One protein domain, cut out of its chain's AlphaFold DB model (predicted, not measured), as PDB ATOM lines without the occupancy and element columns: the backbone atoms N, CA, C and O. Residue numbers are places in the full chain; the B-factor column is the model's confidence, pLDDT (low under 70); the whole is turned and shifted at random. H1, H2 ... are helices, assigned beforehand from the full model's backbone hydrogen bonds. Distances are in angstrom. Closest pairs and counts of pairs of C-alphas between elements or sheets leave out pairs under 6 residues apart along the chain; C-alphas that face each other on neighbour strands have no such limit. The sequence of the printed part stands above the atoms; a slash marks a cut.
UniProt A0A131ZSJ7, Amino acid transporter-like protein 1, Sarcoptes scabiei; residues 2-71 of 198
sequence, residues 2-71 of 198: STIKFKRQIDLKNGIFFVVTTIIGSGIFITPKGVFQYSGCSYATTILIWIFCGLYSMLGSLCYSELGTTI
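Overview. This is residues 2 to 71 of the 198 residues of the protein "Amino acid transporter-like protein 1" of Sarcoptes scabiei (UniProt A0A131ZSJ7). From a free tail, residues 2 to 9, an arm of H1, H2 and H3 in turn leads to a corner, where the long straight H4 folds back, leaving an open, two-armed shape joined only at the H3 end. The 70 printed residues hold four named helices, H1 to H4 in order, and no named strand: all helix. The whole is extended, radius of gyration of the C-alphas 17.5 A, spanning 59 by 22 by 21 A.

Arrangement. Look first at H1, residues 12 to 23, apart from H2, residues 26 to 29. H2 and H3, residues 31 to 38, meet only through their link. H3 touches H4, residues 43 to 70, with H4's residues 43 to 49 alone; their closest C-alphas, of Phe 36 and Thr 46, are 5.5 A apart. They run opposite ways at a steep tilt of 54 degrees. H1 and H4 are apart. In H1, H3 and H4 every O i to N i+4 pair is within hydrogen-bond range; H2 is too short for one.

Along the chain. Find C-alpha 12 at (102.546, 109.979, 96.160); H1 runs 16.6 A from there, and H2 and H3 follow. From C-alpha 43 at (120.592, 82.257, 111.810), H4 runs 41.1 A to C-alpha 70 at (99.930, 117.750, 112.539).

Size, cuts and confidence. The C-alphas farthest apart, of Ser 2 and Ser 42, are 59.6 A apart. The printed part has no cut, and its three links are tight. Residues 2 to 8 have pLDDT under 70.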
ATOM      1  N   SER A   2     106.591 138.211 102.996       38.97
ATOM      2  CA  SER A   2     106.032 137.295 101.994       38.97
ATOM      3  C   SER A   2     106.256 135.846 102.425       38.97
ATOM      4  O   SER A   2     107.398 135.398 102.533       38.97
ATOM      5  N   THR A   3     105.179 135.113 102.699       49.25
ATOM      6  CA  THR A   3     105.230 133.681 102.995       49.25
ATOM      7  C   THR A   3     105.633 132.939 101.725       49.25
ATOM      8  O   THR A   3     104.821 132.718 100.829       49.25
ATOM      9  N   ILE A   4     106.915 132.582 101.632       60.84
ATOM     10  CA  ILE A   4     107.448 131.712 100.580       60.84
ATOM     11  C   ILE A   4     106.719 130.368 100.704       60.84
ATOM     12  O   ILE A   4     107.012 129.563 101.586       60.84
ATOM     13  N   LYS A   5     105.708 130.145  99.859       52.59
ATOM     14  CA  LYS A   5     104.998 128.868  99.771       52.59
ATOM     15  C   LYS A   5     105.806 127.937  98.874       52.59
ATOM     16  O   LYS A   5     105.887 128.151  97.667       52.59
ATOM     17  N   PHE A   6     106.393 126.897  99.459       58.84
ATOM     18  CA  PHE A   6     107.017 125.828  98.686       58.84
ATOM     19  C   PHE A   6     105.953 125.117  97.841       58.84
ATOM     20  O   PHE A   6     104.940 124.644  98.360       58.84
ATOM     21  N   LYS A   7     106.168 125.051  96.524       56.94
ATOM     22  CA  LYS A   7     105.309 124.284  95.615       56.94
ATOM     23  C   LYS A   7     105.463 122.798  95.959       56.94
ATOM     24  O   LYS A   7     106.584 122.296  95.977       56.94
ATOM     25  N   ARG A   8     104.362 122.081  96.223       60.66
ATOM     26  CA  ARG A   8     104.391 120.611  96.344       60.66
ATOM     27  C   ARG A   8     104.806 120.032  94.989       60.66
ATOM     28  O   ARG A   8     104.055 120.140  94.025       60.66
ATOM     29  N   GLN A   9     106.016 119.483  94.916       71.25
ATOM     30  CA  GLN A   9     106.588 118.884  93.700       71.25
ATOM     31  C   GLN A   9     106.691 117.352  93.771       71.25
ATOM     32  O   GLN A   9     107.133 116.727  92.813       71.25
ATOM     33  N   ILE A  10     106.295 116.744  94.892       76.50
ATOM     34  CA  ILE A  10     106.411 115.301  95.119       76.50
ATOM     35  C   ILE A  10     105.012 114.687  95.059       76.50
ATOM     36  O   ILE A  10     104.157 115.009  95.884       76.50
ATOM     37  N   ASP A  11     104.798 113.827  94.066       86.31
ATOM     38  CA  ASP A  11     103.608 112.981  93.940       86.31
ATOM     39  C   ASP A  11     103.713 111.747  94.859       86.31
ATOM     40  O   ASP A  11     104.818 111.365  95.247       86.31
ATOM     41  N   LEU A  12     102.596 111.094  95.200       87.12
ATOM     42  CA  LEU A  12     102.546 109.979  96.160       87.12
ATOM     43  C   LEU A  12     103.522 108.855  95.792       87.12
ATOM     44  O   LEU A  12     104.302 108.407  96.631       87.12
ATOM     45  N   LYS A  13     103.514 108.428  94.523       85.19
ATOM     46  CA  LYS A  13     104.403 107.366  94.025       85.19
ATOM     47  C   LYS A  13     105.876 107.753  94.159       85.19
ATOM     48  O   LYS A  13     106.682 106.962  94.644       85.19
ATOM     49  N   ASN A  14     106.203 108.992  93.794       82.62
ATOM     50  CA  ASN A  14     107.558 109.525  93.897       82.62
ATOM     51  C   ASN A  14     107.991 109.656  95.364       82.62
ATOM     52  O   ASN A  14     109.142 109.380  95.684       82.62
ATOM     53  N   GLY A  15     107.067 110.010  96.262       84.75
ATOM     54  CA  GLY A  15     107.300 110.066  97.703       84.75
ATOM     55  C   GLY A  15     107.599 108.695  98.308       84.75
ATOM     56  O   GLY A  15     108.583 108.558  99.028       84.75
ATOM     57  N   ILE A  16     106.814 107.666  97.970       88.12
ATOM     58  CA  ILE A  16     107.049 106.289  98.439       88.12
ATOM     59  C   ILE A  16     108.420 105.799  97.968       88.12
ATOM     60  O   ILE A  16     109.224 105.338  98.778       88.12
ATOM     61  N   PHE A  17     108.717 105.942  96.674       83.38
ATOM     62  CA  PHE A  17     109.998 105.508  96.116       83.38
ATOM     63  C   PHE A  17     111.185 106.247  96.750       83.38
ATOM     64  O   PHE A  17     112.215 105.639  97.053       83.38
ATOM     65  N   PHE A  18     111.024 107.546  97.006       83.75
ATOM     66  CA  PHE A  18     112.020 108.364  97.687       83.75
ATOM     67  C   PHE A  18     112.281 107.888  99.123       83.75
ATOM     68  O   PHE A  18     113.440 107.762  99.523       83.75
ATOM     69  N   VAL A  19     111.233 107.568  99.888       88.62
ATOM     70  CA  VAL A  19     111.370 107.044 101.257       88.62
ATOM     71  C   VAL A  19     112.079 105.688 101.255       88.62
ATOM     72  O   VAL A  19     113.049 105.521 101.990       88.62
ATOM     73  N   VAL A  20     111.672 104.756 100.386       87.50
ATOM     74  CA  VAL A  20     112.313 103.431 100.259       87.50
ATOM     75  C   VAL A  20     113.803 103.573  99.937       87.50
ATOM     76  O   VAL A  20     114.648 102.989 100.612       87.50
ATOM     77  N   THR A  21     114.129 104.419  98.961       83.00
ATOM     78  CA  THR A  21     115.507 104.744  98.569       83.00
ATOM     79  C   THR A  21     116.324 105.337  99.718       83.00
ATOM     80  O   THR A  21     117.509 105.043  99.855       83.00
ATOM     81  N   THR A  22     115.707 106.178 100.547       83.50
ATOM     82  CA  THR A  22     116.406 106.864 101.642       83.50
ATOM     83  C   THR A  22     116.645 105.936 102.837       83.50
ATOM     84  O   THR A  22     117.678 106.048 103.494       83.50
ATOM     85  N   ILE A  23     115.721 105.008 103.111       89.19
ATOM     86  CA  ILE A  23     115.836 104.034 104.209       89.19
ATOM     87  C   ILE A  23     116.838 102.923 103.865       89.19
ATOM     88  O   ILE A  23     117.620 102.513 104.727       89.19
ATOM     89  N   ILE A  24     116.855 102.444 102.614       86.94
ATOM     90  CA  ILE A  24     117.803 101.416 102.163       86.94
ATOM     91  C   ILE A  24     119.200 102.043 102.007       86.94
ATOM     92  O   ILE A  24     119.607 102.530 100.953       86.94
ATOM     93  N   GLY A  25     119.949 102.045 103.110       82.62
ATOM     94  CA  GLY A  25     121.310 102.569 103.189       82.62
ATOM     95  C   GLY A  25     122.404 101.527 102.935       82.62
ATOM     96  O   GLY A  25     122.154 100.346 102.720       82.62
ATOM     97  N   SER A  26     123.664 101.960 103.037       79.25
ATOM     98  CA  SER A  26     124.835 101.062 103.013       79.25
ATOM     99  C   SER A  26     124.926 100.145 104.239       79.25
ATOM    100  O   SER A  26     125.685  99.179 104.216       79.25
ATOM    101  N   GLY A  27     124.148 100.422 105.294       83.44
ATOM    102  CA  GLY A  27     124.131  99.644 106.533       83.44
ATOM    103  C   GLY A  27     123.867  98.157 106.311       83.44
ATOM    104  O   GLY A  27     124.502  97.343 106.970       83.44
ATOM    105  N   ILE A  28     123.036  97.793 105.328       87.69
ATOM    106  CA  ILE A  28     122.693  96.393 105.029       87.69
ATOM    107  C   ILE A  28     123.898  95.532 104.627       87.69
ATOM    108  O   ILE A  28     123.865  94.323 104.805       87.69
ATOM    109  N   PHE A  29     124.985  96.128 104.132       84.38
ATOM    110  CA  PHE A  29     126.201  95.382 103.792       84.38
ATOM    111  C   PHE A  29     127.127  95.178 104.999       84.38
ATOM    112  O   PHE A  29     128.008  94.322 104.964       84.38
ATOM    113  N   ILE A  30     126.914  95.944 106.074       83.38
ATOM    114  CA  ILE A  30     127.800  96.039 107.240       83.38
ATOM    115  C   ILE A  30     127.187  95.311 108.436       83.38
ATOM    116  O   ILE A  30     127.838  94.502 109.099       83.38
ATOM    117  N   THR A  31     125.925  95.618 108.731       88.31
ATOM    118  CA  THR A  31     125.247  95.202 109.956       88.31
ATOM    119  C   THR A  31     124.970  93.702 110.055       88.31
ATOM    120  O   THR A  31     125.054  93.215 111.182       88.31
ATOM    121  N   PRO A  32     124.722  92.920 108.975       89.56
ATOM    122  CA  PRO A  32     124.416  91.496 109.124       89.56
ATOM    123  C   PRO A  32     125.522  90.711 109.827       89.56
ATOM    124  O   PRO A  32     125.225  89.893 110.692       89.56
ATOM    125  N   LYS A  33     126.795  91.009 109.524       86.62
ATOM    126  CA  LYS A  33     127.939  90.358 110.176       86.62
ATOM    127  C   LYS A  33     127.946  90.622 111.682       86.62
ATOM    128  O   LYS A  33     128.116  89.689 112.460       86.62
ATOM    129  N   GLY A  34     127.744  91.878 112.082       87.06
ATOM    130  CA  GLY A  34     127.692  92.255 113.493       87.06
ATOM    131  C   GLY A  34     126.517  91.594 114.208       87.06
ATOM    132  O   GLY A  34     126.713  90.944 115.228       87.06
ATOM    133  N   VAL A  35     125.310  91.691 113.644       92.50
ATOM    134  CA  VAL A  35     124.105  91.086 114.238       92.50
ATOM    135  C   VAL A  35     124.276  89.577 114.398       92.50
ATOM    136  O   VAL A  35     123.996  89.067 115.476       92.50
ATOM    137  N   PHE A  36     124.799  88.882 113.386       92.00
ATOM    138  CA  PHE A  36     125.029  87.438 113.445       92.00
ATOM    139  C   PHE A  36     126.022  87.037 114.543       92.00
ATOM    140  O   PHE A  36     125.774  86.094 115.297       92.00
ATOM    141  N   GLN A  37     127.125  87.778 114.678       90.56
ATOM    142  CA  GLN A  37     128.123  87.530 115.722       90.56
ATOM    143  C   GLN A  37     127.550  87.762 117.125       90.56
ATOM    144  O   GLN A  37     127.731  86.928 118.009       90.56
ATOM    145  N   TYR A  38     126.815  88.857 117.326       90.38
ATOM    146  CA  TYR A  38     126.216  89.174 118.626       90.38
ATOM    147  C   TYR A  38     124.966  88.344 118.945       90.38
ATOM    148  O   TYR A  38     124.596  88.236 120.110       90.38
ATOM    149  N   SER A  39     124.338  87.704 117.954       91.06
ATOM    150  CA  SER A  39     123.205  86.792 118.151       91.06
ATOM    151  C   SER A  39     123.627  85.339 118.409       91.06
ATOM    152  O   SER A  39     122.833  84.423 118.182       91.06
ATOM    153  N   GLY A  40     124.881  85.105 118.812       89.56
ATOM    154  CA  GLY A  40     125.411  83.769 119.096       89.56
ATOM    155  C   GLY A  40     125.571  82.885 117.857       89.56
ATOM    156  O   GLY A  40     125.419  81.672 117.961       89.56
ATOM    157  N   CYS A  41     125.820  83.474 116.681       89.25
ATOM    158  CA  CYS A  41     125.993  82.765 115.405       89.25
ATOM    159  C   CYS A  41     124.796  81.882 114.992       89.25
ATOM    160  O   CYS A  41     124.942  80.949 114.204       89.25
ATOM    161  N   SER A  42     123.600  82.178 115.508       93.31
ATOM    162  CA  SER A  42     122.356  81.503 115.133       93.31
ATOM    163  C   SER A  42     121.598  82.294 114.067       93.31
ATOM    164  O   SER A  42     121.183  83.436 114.299       93.31
ATOM    165  N   TYR A  43     121.357  81.664 112.913       91.38
ATOM    166  CA  TYR A  43     120.592  82.257 111.810       91.38
ATOM    167  C   TYR A  43     119.154  82.608 112.218       91.38
ATOM    168  O   TYR A  43     118.661  83.683 111.876       91.38
ATOM    169  N   ALA A  44     118.498  81.741 112.996       92.88
ATOM    170  CA  ALA A  44     117.131  81.968 113.462       92.88
ATOM    171  C   ALA A  44     117.043  83.220 114.348       92.88
ATOM    172  O   ALA A  44     116.195  84.085 114.130       92.88
ATOM    173  N   THR A  45     117.975  83.367 115.295       93.50
ATOM    174  CA  THR A  45     118.031  84.532 116.185       93.50
ATOM    175  C   THR A  45     118.334  85.815 115.411       93.50
ATOM    176  O   THR A  45     117.707  86.841 115.661       93.50
ATOM    177  N   THR A  46     119.239  85.765 114.424       94.25
ATOM    178  CA  THR A  46     119.531  86.913 113.547       94.25
ATOM    179  C   THR A  46     118.272  87.399 112.828       94.25
ATOM    180  O   THR A  46     117.977  88.593 112.856       94.25
ATOM    181  N   ILE A  47     117.503  86.494 112.213       94.31
ATOM    182  CA  ILE A  47     116.274  86.849 111.486       94.31
ATOM    183  C   ILE A  47     115.227  87.444 112.436       94.31
ATOM    184  O   ILE A  47     114.618  88.462 112.109       94.31
ATOM    185  N   LEU A  48     115.055  86.874 113.634       95.88
ATOM    186  CA  LEU A  48     114.135  87.415 114.641       95.88
ATOM    187  C   LEU A  48     114.507  88.843 115.063       95.88
ATOM    188  O   LEU A  48     113.625  89.697 115.153       95.88
ATOM    189  N   ILE A  49     115.798  89.132 115.261       95.56
ATOM    190  CA  ILE A  49     116.280  90.486 115.580       95.56
ATOM    191  C   ILE A  49     115.946  91.464 114.446       95.56
ATOM    192  O   ILE A  49     115.481  92.576 114.708       95.56
ATOM    193  N   TRP A  50     116.139  91.058 113.187       95.06
ATOM    194  CA  TRP A  50     115.794  91.883 112.026       95.06
ATOM    195  C   TRP A  50     114.295  92.179 111.943       95.06
ATOM    196  O   TRP A  50     113.918  93.332 111.732       95.06
ATOM    197  N   ILE A  51     113.444  91.172 112.163       96.56
ATOM    198  CA  ILE A  51     111.984  91.341 112.186       96.56
ATOM    199  C   ILE A  51     111.577  92.306 113.304       96.56
ATOM    200  O   ILE A  51     110.826  93.251 113.058       96.56
ATOM    201  N   PHE A  52     112.104  92.116 114.516       96.75
ATOM    202  CA  PHE A  52     111.792  92.972 115.657       96.75
ATOM    203  C   PHE A  52     112.218  94.428 115.421       96.75
ATOM    204  O   PHE A  52     111.440  95.350 115.659       96.75
ATOM    205  N   CYS A  53     113.421  94.647 114.882       95.25
ATOM    206  CA  CYS A  53     113.912  95.978 114.519       95.25
ATOM    207  C   CYS A  53     113.034  96.646 113.444       95.25
ATOM    208  O   CYS A  53     112.738  97.842 113.533       95.25
ATOM    209  N   GLY A  54     112.567  95.872 112.459       95.50
ATOM    210  CA  GLY A  54     111.639  96.336 111.428       95.50
ATOM    211  C   GLY A  54     110.297  96.788 112.007       95.50
ATOM    212  O   GLY A  54     109.844  97.895 111.714       95.50
ATOM    213  N   LEU A  55     109.697  95.983 112.889       97.44
ATOM    214  CA  LEU A  55     108.447  96.330 113.575       97.44
ATOM    215  C   LEU A  55     108.609  97.562 114.472       97.44
ATOM    216  O   LEU A  55     107.782  98.471 114.429       97.44
ATOM    217  N   TYR A  56     109.698  97.633 115.238       97.19
ATOM    218  CA  TYR A  56     109.995  98.786 116.086       97.19
ATOM    219  C   TYR A  56     110.135 100.078 115.265       97.19
ATOM    220  O   TYR A  56     109.554 101.111 115.604       97.19
ATOM    221  N   SER A  57     110.836 100.006 114.131       96.12
ATOM    222  CA  SER A  57     110.993 101.137 113.210       96.12
ATOM    223  C   SER A  57     109.665 101.554 112.568       96.12
ATOM    224  O   SER A  57     109.414 102.747 112.398       96.12
ATOM    225  N   MET A  58     108.791 100.594 112.249       95.69
ATOM    226  CA  MET A  58     107.454 100.860 111.711       95.69
ATOM    227  C   MET A  58     106.590 101.640 112.708       95.69
ATOM    228  O   MET A  58     105.973 102.635 112.326       95.69
ATOM    229  N   LEU A  59     106.585 101.240 113.984       97.25
ATOM    230  CA  LEU A  59     105.872 101.962 115.043       97.25
ATOM    231  C   LEU A  59     106.389 103.399 115.186       97.25
ATOM    232  O   LEU A  59     105.596 104.336 115.207       97.25
ATOM    233  N   GLY A  60     107.713 103.589 115.185       95.69
ATOM    234  CA  GLY A  60     108.312 104.925 115.190       95.69
ATOM    235  C   GLY A  60     107.883 105.767 113.982       95.69
ATOM    236  O   GLY A  60     107.501 106.926 114.138       95.69
ATOM    237  N   SER A  61     107.873 105.181 112.782       94.94
ATOM    238  CA  SER A  61     107.438 105.869 111.561       94.94
ATOM    239  C   SER A  61     105.973 106.307 111.614       94.94
ATOM    240  O   SER A  61     105.648 107.355 111.060       94.94
ATOM    241  N   LEU A  62     105.090 105.537 112.255       95.75
ATOM    242  CA  LEU A  62     103.681 105.905 112.436       95.75
ATOM    243  C   LEU A  62     103.547 107.141 113.334       95.75
ATOM    244  O   LEU A  62     102.871 108.095 112.952       95.75
ATOM    245  N   CYS A  63     104.271 107.183 114.458       94.69
ATOM    246  CA  CYS A  63     104.315 108.364 115.326       94.69
ATOM    247  C   CYS A  63     104.845 109.599 114.578       94.69
ATOM    248  O   CYS A  63     104.264 110.681 114.653       94.69
ATOM    249  N   TYR A  64     105.924 109.444 113.803       92.38
ATOM    250  CA  TYR A  64     106.461 110.537 112.986       92.38
ATOM    251  C   TYR A  64     105.517 110.959 111.856       92.38
ATOM    252  O   TYR A  64     105.488 112.137 111.506       92.38
ATOM    253  N   SER A  65     104.725 110.038 111.305       92.94
ATOM    254  CA  SER A  65     103.696 110.365 110.318       92.94
ATOM    255  C   SER A  65     102.620 111.264 110.926       92.94
ATOM    256  O   SER A  65     102.273 112.275 110.320       92.94
ATOM    257  N   GLU A  66     102.137 110.945 112.129       94.94
ATOM    258  CA  GLU A  66     101.140 111.753 112.844       94.94
ATOM    259  C   GLU A  66     101.672 113.157 113.167       94.94
ATOM    260  O   GLU A  66     101.016 114.166 112.874       94.94
ATOM    261  N   LEU A  67     102.903 113.247 113.687       92.44
ATOM    262  CA  LEU A  67     103.571 114.528 113.938       92.44
ATOM    263  C   LEU A  67     103.780 115.321 112.640       92.44
ATOM    264  O   LEU A  67     103.539 116.529 112.610       92.44
ATOM    265  N   GLY A  68     104.186 114.650 111.560       89.31
ATOM    266  CA  GLY A  68     104.417 115.247 110.247       89.31
ATOM    267  C   GLY A  68     103.154 115.787 109.582       89.31
ATOM    268  O   GLY A  68     103.223 116.791 108.870       89.31
ATOM    269  N   THR A  69     101.996 115.178 109.843       90.88
ATOM    270  CA  THR A  69     100.699 115.687 109.376       90.88
ATOM    271  C   THR A  69     100.127 116.785 110.269       90.88
ATOM    272  O   THR A  69      99.406 117.649 109.771       90.88
ATOM    273  N   THR A  70     100.465 116.789 111.561       91.88
ATOM    274  CA  THR A  70      99.930 117.750 112.539       91.88
ATOM    275  C   THR A  70     100.721 119.059 112.556       91.88
ATOM    276  O   THR A  70     100.148 120.149 112.574       91.88
ATOM    277  N   ILE A  71     102.055 118.985 112.525       89.62
ATOM    278  CA  ILE A  71     102.943 120.144 112.664       89.62
ATOM    279  C   ILE A  71     103.535 120.498 111.295       89.62
ATOM    280  O   ILE A  71     104.623 120.066 110.919       89.62
TER     281      ILE A  71